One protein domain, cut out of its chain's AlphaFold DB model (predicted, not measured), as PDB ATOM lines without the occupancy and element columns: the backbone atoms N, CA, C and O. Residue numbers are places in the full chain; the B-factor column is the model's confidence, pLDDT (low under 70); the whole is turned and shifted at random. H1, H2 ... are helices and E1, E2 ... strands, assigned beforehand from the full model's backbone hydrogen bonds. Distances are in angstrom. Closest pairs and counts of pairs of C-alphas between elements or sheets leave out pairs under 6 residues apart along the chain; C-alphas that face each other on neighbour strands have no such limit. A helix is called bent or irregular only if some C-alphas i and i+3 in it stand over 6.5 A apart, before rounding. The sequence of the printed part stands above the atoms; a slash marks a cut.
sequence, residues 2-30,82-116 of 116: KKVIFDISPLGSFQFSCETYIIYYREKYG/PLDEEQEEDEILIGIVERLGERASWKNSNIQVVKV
ATOM      1  N   LYS A   2      52.167  18.290   6.210       85.12
ATOM      2  CA  LYS A   2      50.894  18.935   5.895       85.12
ATOM      3  C   LYS A   2      50.929  20.363   6.444       85.12
ATOM      4  O   LYS A   2      51.665  20.637   7.390       85.12
ATOM      5  N   LYS A   3      50.209  21.288   5.818       91.81
ATOM      6  CA  LYS A   3      50.023  22.647   6.338       91.81
ATOM      7  C   LYS A   3      48.563  22.802   6.729       91.81
ATOM      8  O   LYS A   3      47.711  22.334   5.982       91.81
ATOM      9  N   VAL A   4      48.312  23.448   7.861       92.81
ATOM     10  CA  VAL A   4      46.955  23.764   8.325       92.81
ATOM     11  C   VAL A   4      46.902  25.192   8.843       92.81
ATOM     12  O   VAL A   4      47.909  25.718   9.334       92.81
ATOM     13  N   ILE A   5      45.738  25.815   8.728       93.56
ATOM     14  CA  ILE A   5      45.443  27.104   9.344       93.56
ATOM     15  C   ILE A   5      45.040  26.865  10.791       93.56
ATOM     16  O   ILE A   5      44.241  25.988  11.092       93.56
ATOM     17  N   PHE A   6      45.590  27.670  11.687       90.12
ATOM     18  CA  PHE A   6      45.276  27.637  13.102       90.12
ATOM     19  C   PHE A   6      44.871  29.034  13.563       90.12
ATOM     20  O   PHE A   6      45.566  30.006  13.255       90.12
ATOM     21  N   ASP A   7      43.773  29.128  14.314       89.12
ATOM     22  CA  ASP A   7      43.336  30.369  14.952       89.12
ATOM     23  C   ASP A   7      43.416  30.268  16.474       89.12
ATOM     24  O   ASP A   7      42.769  29.430  17.104       89.12
ATOM     25  N   ILE A   8      44.150  31.197  17.076       83.19
ATOM     26  CA  ILE A   8      44.098  31.444  18.514       83.19
ATOM     27  C   ILE A   8      43.058  32.537  18.766       83.19
ATOM     28  O   ILE A   8      43.387  33.703  18.988       83.19
ATOM     29  N   SER A   9      41.790  32.141  18.734       81.00
ATOM     30  CA  SER A   9      40.657  33.012  19.040       81.00
ATOM     31  C   SER A   9      39.979  32.558  20.334       81.00
ATOM     32  O   SER A   9      39.658  31.377  20.481       81.00
ATOM     33  N   PRO A  10      39.675  33.475  21.274       72.62
ATOM     34  CA  PRO A  10      38.935  33.132  22.489       72.62
ATOM     35  C   PRO A  10      37.469  32.746  22.210       72.62
ATOM     36  O   PRO A  10      36.770  32.317  23.123       72.62
ATOM     37  N   LEU A  11      36.991  32.917  20.970       73.69
ATOM     38  CA  LEU A  11      35.607  32.674  20.556       73.69
ATOM     39  C   LEU A  11      35.409  31.324  19.844       73.69
ATOM     40  O   LEU A  11      34.296  31.041  19.406       73.69
ATOM     41  N   GLY A  12      36.462  30.509  19.707       66.62
ATOM     42  CA  GLY A  12      36.372  29.142  19.171       66.62
ATOM     43  C   GLY A  12      35.964  29.043  17.696       66.62
ATOM     44  O   GLY A  12      35.468  28.011  17.271       66.62
ATOM     45  N   SER A  13      36.123  30.118  16.926       76.19
ATOM     46  CA  SER A  13      35.868  30.161  15.481       76.19
ATOM     47  C   SER A  13      36.977  30.944  14.803       76.19
ATOM     48  O   SER A  13      37.494  31.883  15.416       76.19
ATOM     49  N   PHE A  14      37.300  30.592  13.556       88.75
ATOM     50  CA  PHE A  14      38.305  31.304  12.773       88.75
ATOM     51  C   PHE A  14      37.856  32.745  12.502       88.75
ATOM     52  O   PHE A  14      36.847  33.023  11.847       88.75
ATOM     53  N   GLN A  15      38.619  33.699  13.015       92.31
ATOM     54  CA  GLN A  15      38.350  35.122  12.908       92.31
ATOM     55  C   GLN A  15      39.272  35.745  11.859       92.31
ATOM     56  O   GLN A  15      40.179  36.513  12.172       92.31
ATOM     57  N   PHE A  16      39.016  35.447  10.587       95.12
ATOM     58  CA  PHE A  16      39.726  36.096   9.486       95.12
ATOM     59  C   PHE A  16      39.301  37.555   9.274       95.12
ATOM     60  O   PHE A  16      38.155  37.942   9.538       95.12
ATOM     61  N   SER A  17      40.221  38.347   8.728       95.94
ATOM     62  CA  SER A  17      39.989  39.720   8.288       95.94
ATOM     63  C   SER A  17      39.060  39.814   7.076       95.94
ATOM     64  O   SER A  17      38.943  38.874   6.290       95.94
ATOM     65  N   CYS A  18      38.414  40.972   6.888       96.88
ATOM     66  CA  CYS A  18      37.631  41.254   5.679       96.88
ATOM     67  C   CYS A  18      38.474  41.074   4.403       96.88
ATOM     68  O   CYS A  18      37.983  40.510   3.429       96.88
ATOM     69  N   GLU A  19      39.750  41.480   4.438       96.94
ATOM     70  CA  GLU A  19      40.701  41.320   3.330       96.94
ATOM     71  C   GLU A  19      40.864  39.844   2.936       96.94
ATOM     72  O   GLU A  19      40.749  39.507   1.757       96.94
ATOM     73  N   THR A  20      41.026  38.942   3.910       97.44
ATOM     74  CA  THR A  20      41.109  37.499   3.646       97.44
ATOM     75  C   THR A  20      39.867  36.980   2.926       97.44
ATOM     76  O   THR A  20      39.991  36.260   1.936       97.44
ATOM     77  N   TYR A  21      38.668  37.363   3.381       97.75
ATOM     78  CA  TYR A  21      37.419  36.951   2.733       97.75
ATOM     79  C   TYR A  21      37.330  37.464   1.290       97.75
ATOM     80  O   TYR A  21      36.934  36.701   0.409       97.75
ATOM     81  N   ILE A  22      37.706  38.726   1.042       97.44
ATOM     82  CA  ILE A  22      37.685  39.332  -0.300       97.44
ATOM     83  C   ILE A  22      38.563  38.525  -1.250       97.44
ATOM     84  O   ILE A  22      38.107  38.106  -2.316       97.44
ATOM     85  N   ILE A  23      39.814  38.284  -0.851       98.06
ATOM     86  CA  ILE A  23      40.780  37.574  -1.688       98.06
ATOM     87  C   ILE A  23      40.319  36.133  -1.905       98.06
ATOM     88  O   ILE A  23      40.285  35.676  -3.043       98.06
ATOM     89  N   TYR A  24      39.896  35.438  -0.849       98.06
ATOM     90  CA  TYR A  24      39.482  34.042  -0.941       98.06
ATOM     91  C   TYR A  24      38.283  33.849  -1.868       98.06
ATOM     92  O   TYR A  24      38.315  32.982  -2.740       98.06
ATOM     93  N   TYR A  25      37.242  34.676  -1.744       97.69
ATOM     94  CA  TYR A  25      36.061  34.542  -2.597       97.69
ATOM     95  C   TYR A  25      36.340  34.889  -4.059       97.69
ATOM     96  O   TYR A  25      35.825  34.218  -4.964       97.69
ATOM     97  N   ARG A  26      37.201  35.881  -4.298       97.44
ATOM     98  CA  ARG A  26      37.619  36.243  -5.649       97.44
ATOM     99  C   ARG A  26      38.506  35.167  -6.276       97.44
ATOM    100  O   ARG A  26      38.245  34.779  -7.410       97.44
ATOM    101  N   GLU A  27      39.504  34.654  -5.558       97.94
ATOM    102  CA  GLU A  27      40.436  33.640  -6.075       97.94
ATOM    103  C   GLU A  27      39.772  32.264  -6.237       97.94
ATOM    104  O   GLU A  27      39.958  31.616  -7.266       97.94
ATOM    105  N   LYS A  28      38.961  31.819  -5.266       97.38
ATOM    106  CA  LYS A  28      38.363  30.475  -5.282       97.38
ATOM    107  C   LYS A  28      37.095  30.373  -6.123       97.38
ATOM    108  O   LYS A  28      36.876  29.359  -6.782       97.38
ATOM    109  N   TYR A  29      36.241  31.395  -6.088       96.00
ATOM    110  CA  TYR A  29      34.914  31.337  -6.711       96.00
ATOM    111  C   TYR A  29      34.720  32.342  -7.848       96.00
ATOM    112  O   TYR A  29      33.680  32.292  -8.506       96.00
ATOM    113  N   GLY A  30      35.666  33.261  -8.075       96.94
ATOM    114  CA  GLY A  30      35.499  34.343  -9.048       96.94
ATOM    115  C   GLY A  30      34.352  35.290  -8.686       96.94
ATOM    116  O   GLY A  30      33.705  35.831  -9.582       96.94
ATOM    117  N   PRO A  82      30.956  31.844   7.483       90.50
ATOM    118  CA  PRO A  82      32.285  31.937   8.059       90.50
ATOM    119  C   PRO A  82      33.204  30.855   7.485       90.50
ATOM    120  O   PRO A  82      32.765  29.734   7.259       90.50
ATOM    121  N   LEU A  83      34.467  31.206   7.255       92.88
ATOM    122  CA  LEU A  83      35.521  30.221   7.027       92.88
ATOM    123  C   LEU A  83      35.879  29.594   8.371       92.88
ATOM    124  O   LEU A  83      36.046  30.334   9.341       92.88
ATOM    125  N   ASP A  84      35.993  28.273   8.422       91.31
ATOM    126  CA  ASP A  84      36.214  27.507   9.648       91.31
ATOM    127  C   ASP A  84      37.157  26.310   9.418       91.31
ATOM    128  O   ASP A  84      37.924  26.281   8.449       91.31
ATOM    129  N   GLU A  85      37.141  25.347  10.343       90.12
ATOM    130  CA  GLU A  85      37.976  24.140  10.317       90.12
ATOM    131  C   GLU A  85      37.796  23.327   9.025       90.12
ATOM    132  O   GLU A  85      38.745  22.704   8.554       90.12
ATOM    133  N   GLU A  86      36.628  23.386   8.370       92.38
ATOM    134  CA  GLU A  86      36.405  22.686   7.100       92.38
ATOM    135  C   GLU A  86      37.302  23.216   5.965       92.38
ATOM    136  O   GLU A  86      37.472  22.547   4.942       92.38
ATOM    137  N   GLN A  87      37.873  24.418   6.111       94.31
ATOM    138  CA  GLN A  87      38.806  25.016   5.151       94.31
ATOM    139  C   GLN A  87      40.235  25.150   5.690       94.31
ATOM    140  O   GLN A  87      41.065  25.780   5.037       94.31
ATOM    141  N   GLU A  88      40.561  24.553   6.841       93.50
ATOM    142  CA  GLU A  88      41.883  24.714   7.464       93.50
ATOM    143  C   GLU A  88      43.038  24.203   6.582       93.50
ATOM    144  O   GLU A  88      44.163  24.694   6.665       93.50
ATOM    145  N   GLU A  89      42.746  23.243   5.704       95.56
ATOM    146  CA  GLU A  89      43.683  22.614   4.765       95.56
ATOM    147  C   GLU A  89      43.551  23.132   3.329       95.56
ATOM    148  O   GLU A  89      44.208  22.622   2.419       95.56
ATOM    149  N   ASP A  90      42.698  24.131   3.098       96.44
ATOM    150  CA  ASP A  90      42.495  24.692   1.768       96.44
ATOM    151  C   ASP A  90      43.759  25.419   1.284       96.44
ATOM    152  O   ASP A  90      44.200  26.404   1.875       96.44
ATOM    153  N   GLU A  91      44.344  24.947   0.179       97.06
ATOM    154  CA  GLU A  91      45.610  25.477  -0.342       97.06
ATOM    155  C   GLU A  91      45.525  26.955  -0.757       97.06
ATOM    156  O   GLU A  91      46.506  27.690  -0.602       97.06
ATOM    157  N   ILE A  92      44.365  27.411  -1.247       97.56
ATOM    158  CA  ILE A  92      44.152  28.818  -1.607       97.56
ATOM    159  C   ILE A  92      44.148  29.649  -0.327       97.56
ATOM    160  O   ILE A  92      44.876  30.639  -0.232       97.56
ATOM    161  N   LEU A  93      43.375  29.231   0.678       97.44
ATOM    162  CA  LEU A  93      43.282  29.957   1.943       97.44
ATOM    163  C   LEU A  93      44.624  29.981   2.685       97.44
ATOM    164  O   LEU A  93      45.041  31.042   3.148       97.44
ATOM    165  N   ILE A  94      45.351  28.863   2.709       97.69
ATOM    166  CA  ILE A  94      46.719  28.776   3.241       97.69
ATOM    167  C   ILE A  94      47.628  29.789   2.540       97.69
ATOM    168  O   ILE A  94      48.315  30.567   3.203       97.69
ATOM    169  N   GLY A  95      47.604  29.830   1.205       97.69
ATOM    170  CA  GLY A  95      48.401  30.779   0.431       97.69
ATOM    171  C   GLY A  95      48.025  32.240   0.698       97.69
ATOM    172  O   GLY A  95      48.885  33.120   0.659       97.69
ATOM    173  N   ILE A  96      46.757  32.536   0.992       98.19
ATOM    174  CA  ILE A  96      46.317  33.876   1.412       98.19
ATOM    175  C   ILE A  96      46.893  34.223   2.784       98.19
ATOM    176  O   ILE A  96      47.494  35.287   2.927       98.19
ATOM    177  N   VAL A  97      46.765  33.327   3.765       97.62
ATOM    178  CA  VAL A  97      47.278  33.555   5.125       97.62
ATOM    179  C   VAL A  97      48.793  33.771   5.109       97.62
ATOM    180  O   VAL A  97      49.273  34.728   5.712       97.62
ATOM    181  N   GLU A  98      49.552  32.959   4.366       97.19
ATOM    182  CA  GLU A  98      51.009  33.132   4.245       97.19
ATOM    183  C   GLU A  98      51.389  34.469   3.583       97.19
ATOM    184  O   GLU A  98      52.375  35.089   3.981       97.19
ATOM    185  N   ARG A  99      50.614  34.941   2.594       97.50
ATOM    186  CA  ARG A  99      50.846  36.233   1.920       97.50
ATOM    187  C   ARG A  99      50.500  37.434   2.800       97.50
ATOM    188  O   ARG A  99      51.199  38.445   2.748       97.50
ATOM    189  N   LEU A 100      49.401  37.359   3.548       96.94
ATOM    190  CA  LEU A 100      48.903  38.470   4.362       96.94
ATOM    191  C   LEU A 100      49.600  38.574   5.725       96.94
ATOM    192  O   LEU A 100      49.710  39.681   6.258       96.94
ATOM    193  N   GLY A 101      50.066  37.453   6.284       95.88
ATOM    194  CA  GLY A 101      50.611  37.399   7.638       95.88
ATOM    195  C   GLY A 101      49.582  37.878   8.663       95.88
ATOM    196  O   GLY A 101      48.423  37.473   8.623       95.88
ATOM    197  N   GLU A 102      49.976  38.803   9.539       94.25
ATOM    198  CA  GLU A 102      49.101  39.362  10.584       94.25
ATOM    199  C   GLU A 102      47.806  39.974  10.028       94.25
ATOM    200  O   GLU A 102      46.757  39.881  10.665       94.25
ATOM    201  N   ARG A 103      47.836  40.521   8.801       95.56
ATOM    202  CA  ARG A 103      46.654  41.110   8.143       95.56
ATOM    203  C   ARG A 103      45.578  40.082   7.796       95.56
ATOM    204  O   ARG A 103      44.452  40.464   7.485       95.56
ATOM    205  N   ALA A 104      45.897  38.788   7.858       96.50
ATOM    206  CA  ALA A 104      44.906  37.733   7.697       96.50
ATOM    207  C   ALA A 104      43.918  37.674   8.874       96.50
ATOM    208  O   ALA A 104      42.811  37.152   8.711       96.50
ATOM    209  N   SER A 105      44.314  38.202  10.036       94.94
ATOM    210  CA  SER A 105      43.593  38.082  11.302       94.94
ATOM    211  C   SER A 105      42.629  39.237  11.545       94.94
ATOM    212  O   SER A 105      42.868  40.383  11.165       94.94
ATOM    213  N   TRP A 106      41.531  38.948  12.238       93.00
ATOM    214  CA  TRP A 106      40.704  39.968  12.871       93.00
ATOM    215  C   TRP A 106      41.365  40.499  14.149       93.00
ATOM    216  O   TRP A 106      42.250  39.862  14.714       93.00
ATOM    217  N   LYS A 107      40.864  41.630  14.660       85.88
ATOM    218  CA  LYS A 107      41.426  42.407  15.784       85.88
ATOM    219  C   LYS A 107      41.824  41.609  17.038       85.88
ATOM    220  O   LYS A 107      42.684  42.063  17.779       85.88
ATOM    221  N   ASN A 108      41.190  40.464  17.295       83.25
ATOM    222  CA  ASN A 108      41.389  39.649  18.502       83.25
ATOM    223  C   ASN A 108      41.725  38.185  18.180       83.25
ATOM    224  O   ASN A 108      41.319  37.280  18.908       83.25
ATOM    225  N   SER A 109      42.391  37.953  17.056       90.62
ATOM    226  CA  SER A 109      42.743  36.625  16.568       90.62
ATOM    227  C   SER A 109      44.178  36.604  16.075       90.62
ATOM    228  O   SER A 109      44.785  37.647  15.830       90.62
ATOM    229  N   ASN A 110      44.727  35.400  15.986       92.75
ATOM    230  CA  ASN A 110      46.060  35.166  15.464       92.75
ATOM    231  C   ASN A 110      46.017  33.970  14.515       92.75
ATOM    232  O   ASN A 110      46.329  32.838  14.900       92.75
ATOM    233  N   ILE A 111      45.578  34.252  13.290       95.00
ATOM    234  CA  ILE A 111      45.538  33.312  12.179       95.00
ATOM    235  C   ILE A 111      46.962  33.066  11.694       95.00
ATOM    236  O   ILE A 111      47.673  33.993  11.301       95.00
ATOM    237  N   GLN A 112      47.360  31.801  11.656       94.62
ATOM    238  CA  GLN A 112      48.674  31.403  11.168       94.62
ATOM    239  C   GLN A 112      48.628  30.049  10.471       94.62
ATOM    240  O   GLN A 112      47.756  29.227  10.731       94.62
ATOM    241  N   VAL A 113      49.611  29.806   9.607       95.12
ATOM    242  CA  VAL A 113      49.823  28.494   8.996       95.12
ATOM    243  C   VAL A 113      50.884  27.743   9.783       95.12
ATOM    244  O   VAL A 113      52.014  28.213   9.927       95.12
ATOM    245  N   VAL A 114      50.539  26.549  10.258       93.88
ATOM    246  CA  VAL A 114      51.464  25.651  10.954       93.88
ATOM    247  C   VAL A 114      51.769  24.425  10.100       93.88
ATOM    248  O   VAL A 114      50.975  24.014   9.254       93.88
ATOM    249  N   LYS A 115      52.955  23.844  10.304       91.19
ATOM    250  CA  LYS A 115      53.354  22.589   9.660       91.19
ATOM    251  C   LYS A 115      53.129  21.428  10.625       91.19
ATOM    252  O   LYS A 115      53.660  21.465  11.734       91.19
ATOM    253  N   VAL A 116      52.410  20.411  10.160       83.50
ATOM    254  CA  VAL A 116      52.099  19.152  10.861       83.50
ATOM    255  C   VAL A 116      52.741  17.949  10.174       83.50
ATOM    256  O   VAL A 116      52.928  17.955   8.924       83.50
TER     257      VAL A 116
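What this domain is: This is residues 2 to 30 and 82 to 116 of the 116 residues of the protein "Conserved domain protein" of Peptoniphilus harei ACS-146-V-Sch2b (UniProt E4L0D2). The first and last stretches of the printed part pair as a narrow two-stranded antiparallel ribbon, E1 beside E2, and helix H2 packs on it, mostly on E2. A second helix, H1, runs side by side with H2 in the opposite direction and is apart from E2, with H2 between H1 and the ribbon. The printed part has 64 residues with two named helices and two named strands, in the order E1, H1, H2, E2, and its class is mixed, helices and strands. The whole is compact, with a radius of gyration of the C-alphas of 10.6 A, and its outline is rounded, spanning 32 by 26 by 20 A.

Where its parts are: E1 is residues 3 to 7, 13.4 A from first to last C-alpha, and begins with C-alpha 3 at (50.023, 22.647, 6.338). H1 is residues 18 to 29, 16.1 A long, with C-alpha 18 at (37.631, 41.254, 5.679). After the cut, residues 85 to 87 are a short helical run without a name. H2 is residues 91 to 104, 14.7 A long; it is irregular, with C-alphas 99 and 102 being 9.4 A apart against about 5 A in a regular helix, and its line is a rough one. E2 is residues 111 to 115, 13.5 A long, and ends with C-alpha 115 at (53.354, 22.589, 9.660).

How they stand to each other: E1 and E2 are antiparallel neighbours, with 147 degrees between their directions. C-alphas 5 and 113 face each other at 4.6 A. N 6 and O 112, at 2.8 A, and N 114 and O 4, at 2.9 A, are within hydrogen-bond range. H2 and E2 have 11 pairs of C-alphas within 8 A, the closest being those of Ala 104 and Ile 111, 6.3 A apart. E1 and H2 have 4 such pairs, the closest being the C-alphas of Ile 5 and Ile 94 at 6.5 A. H1 and H2 touch, with the C-alphas of Thr 20 and Ala 104 closest at 5.6 A. They stand at a shallow tilt of 16 degrees and run opposite ways. H1 and E2 are apart. Every O i to N i+4 pair is within hydrogen-bond range in H1, and 7 of 10 are in H2.

The domain as a whole: The two C-alphas farthest apart are those of Pro 10 and Gly 30, at 31.7 A, while those of Lys 2 and Val 116, the first and last printed residues, are 5.1 A apart. Residues 31 to 81 are cut out, and C-alphas 30 and 82 are 17.6 A apart across the cut; the link from H1 to H2 runs across it. The links from E1 to H1 and from H2 to E2 are short. The mean pLDDT of the printed part is 92.5, and residue 12 is the one printed residue under 70.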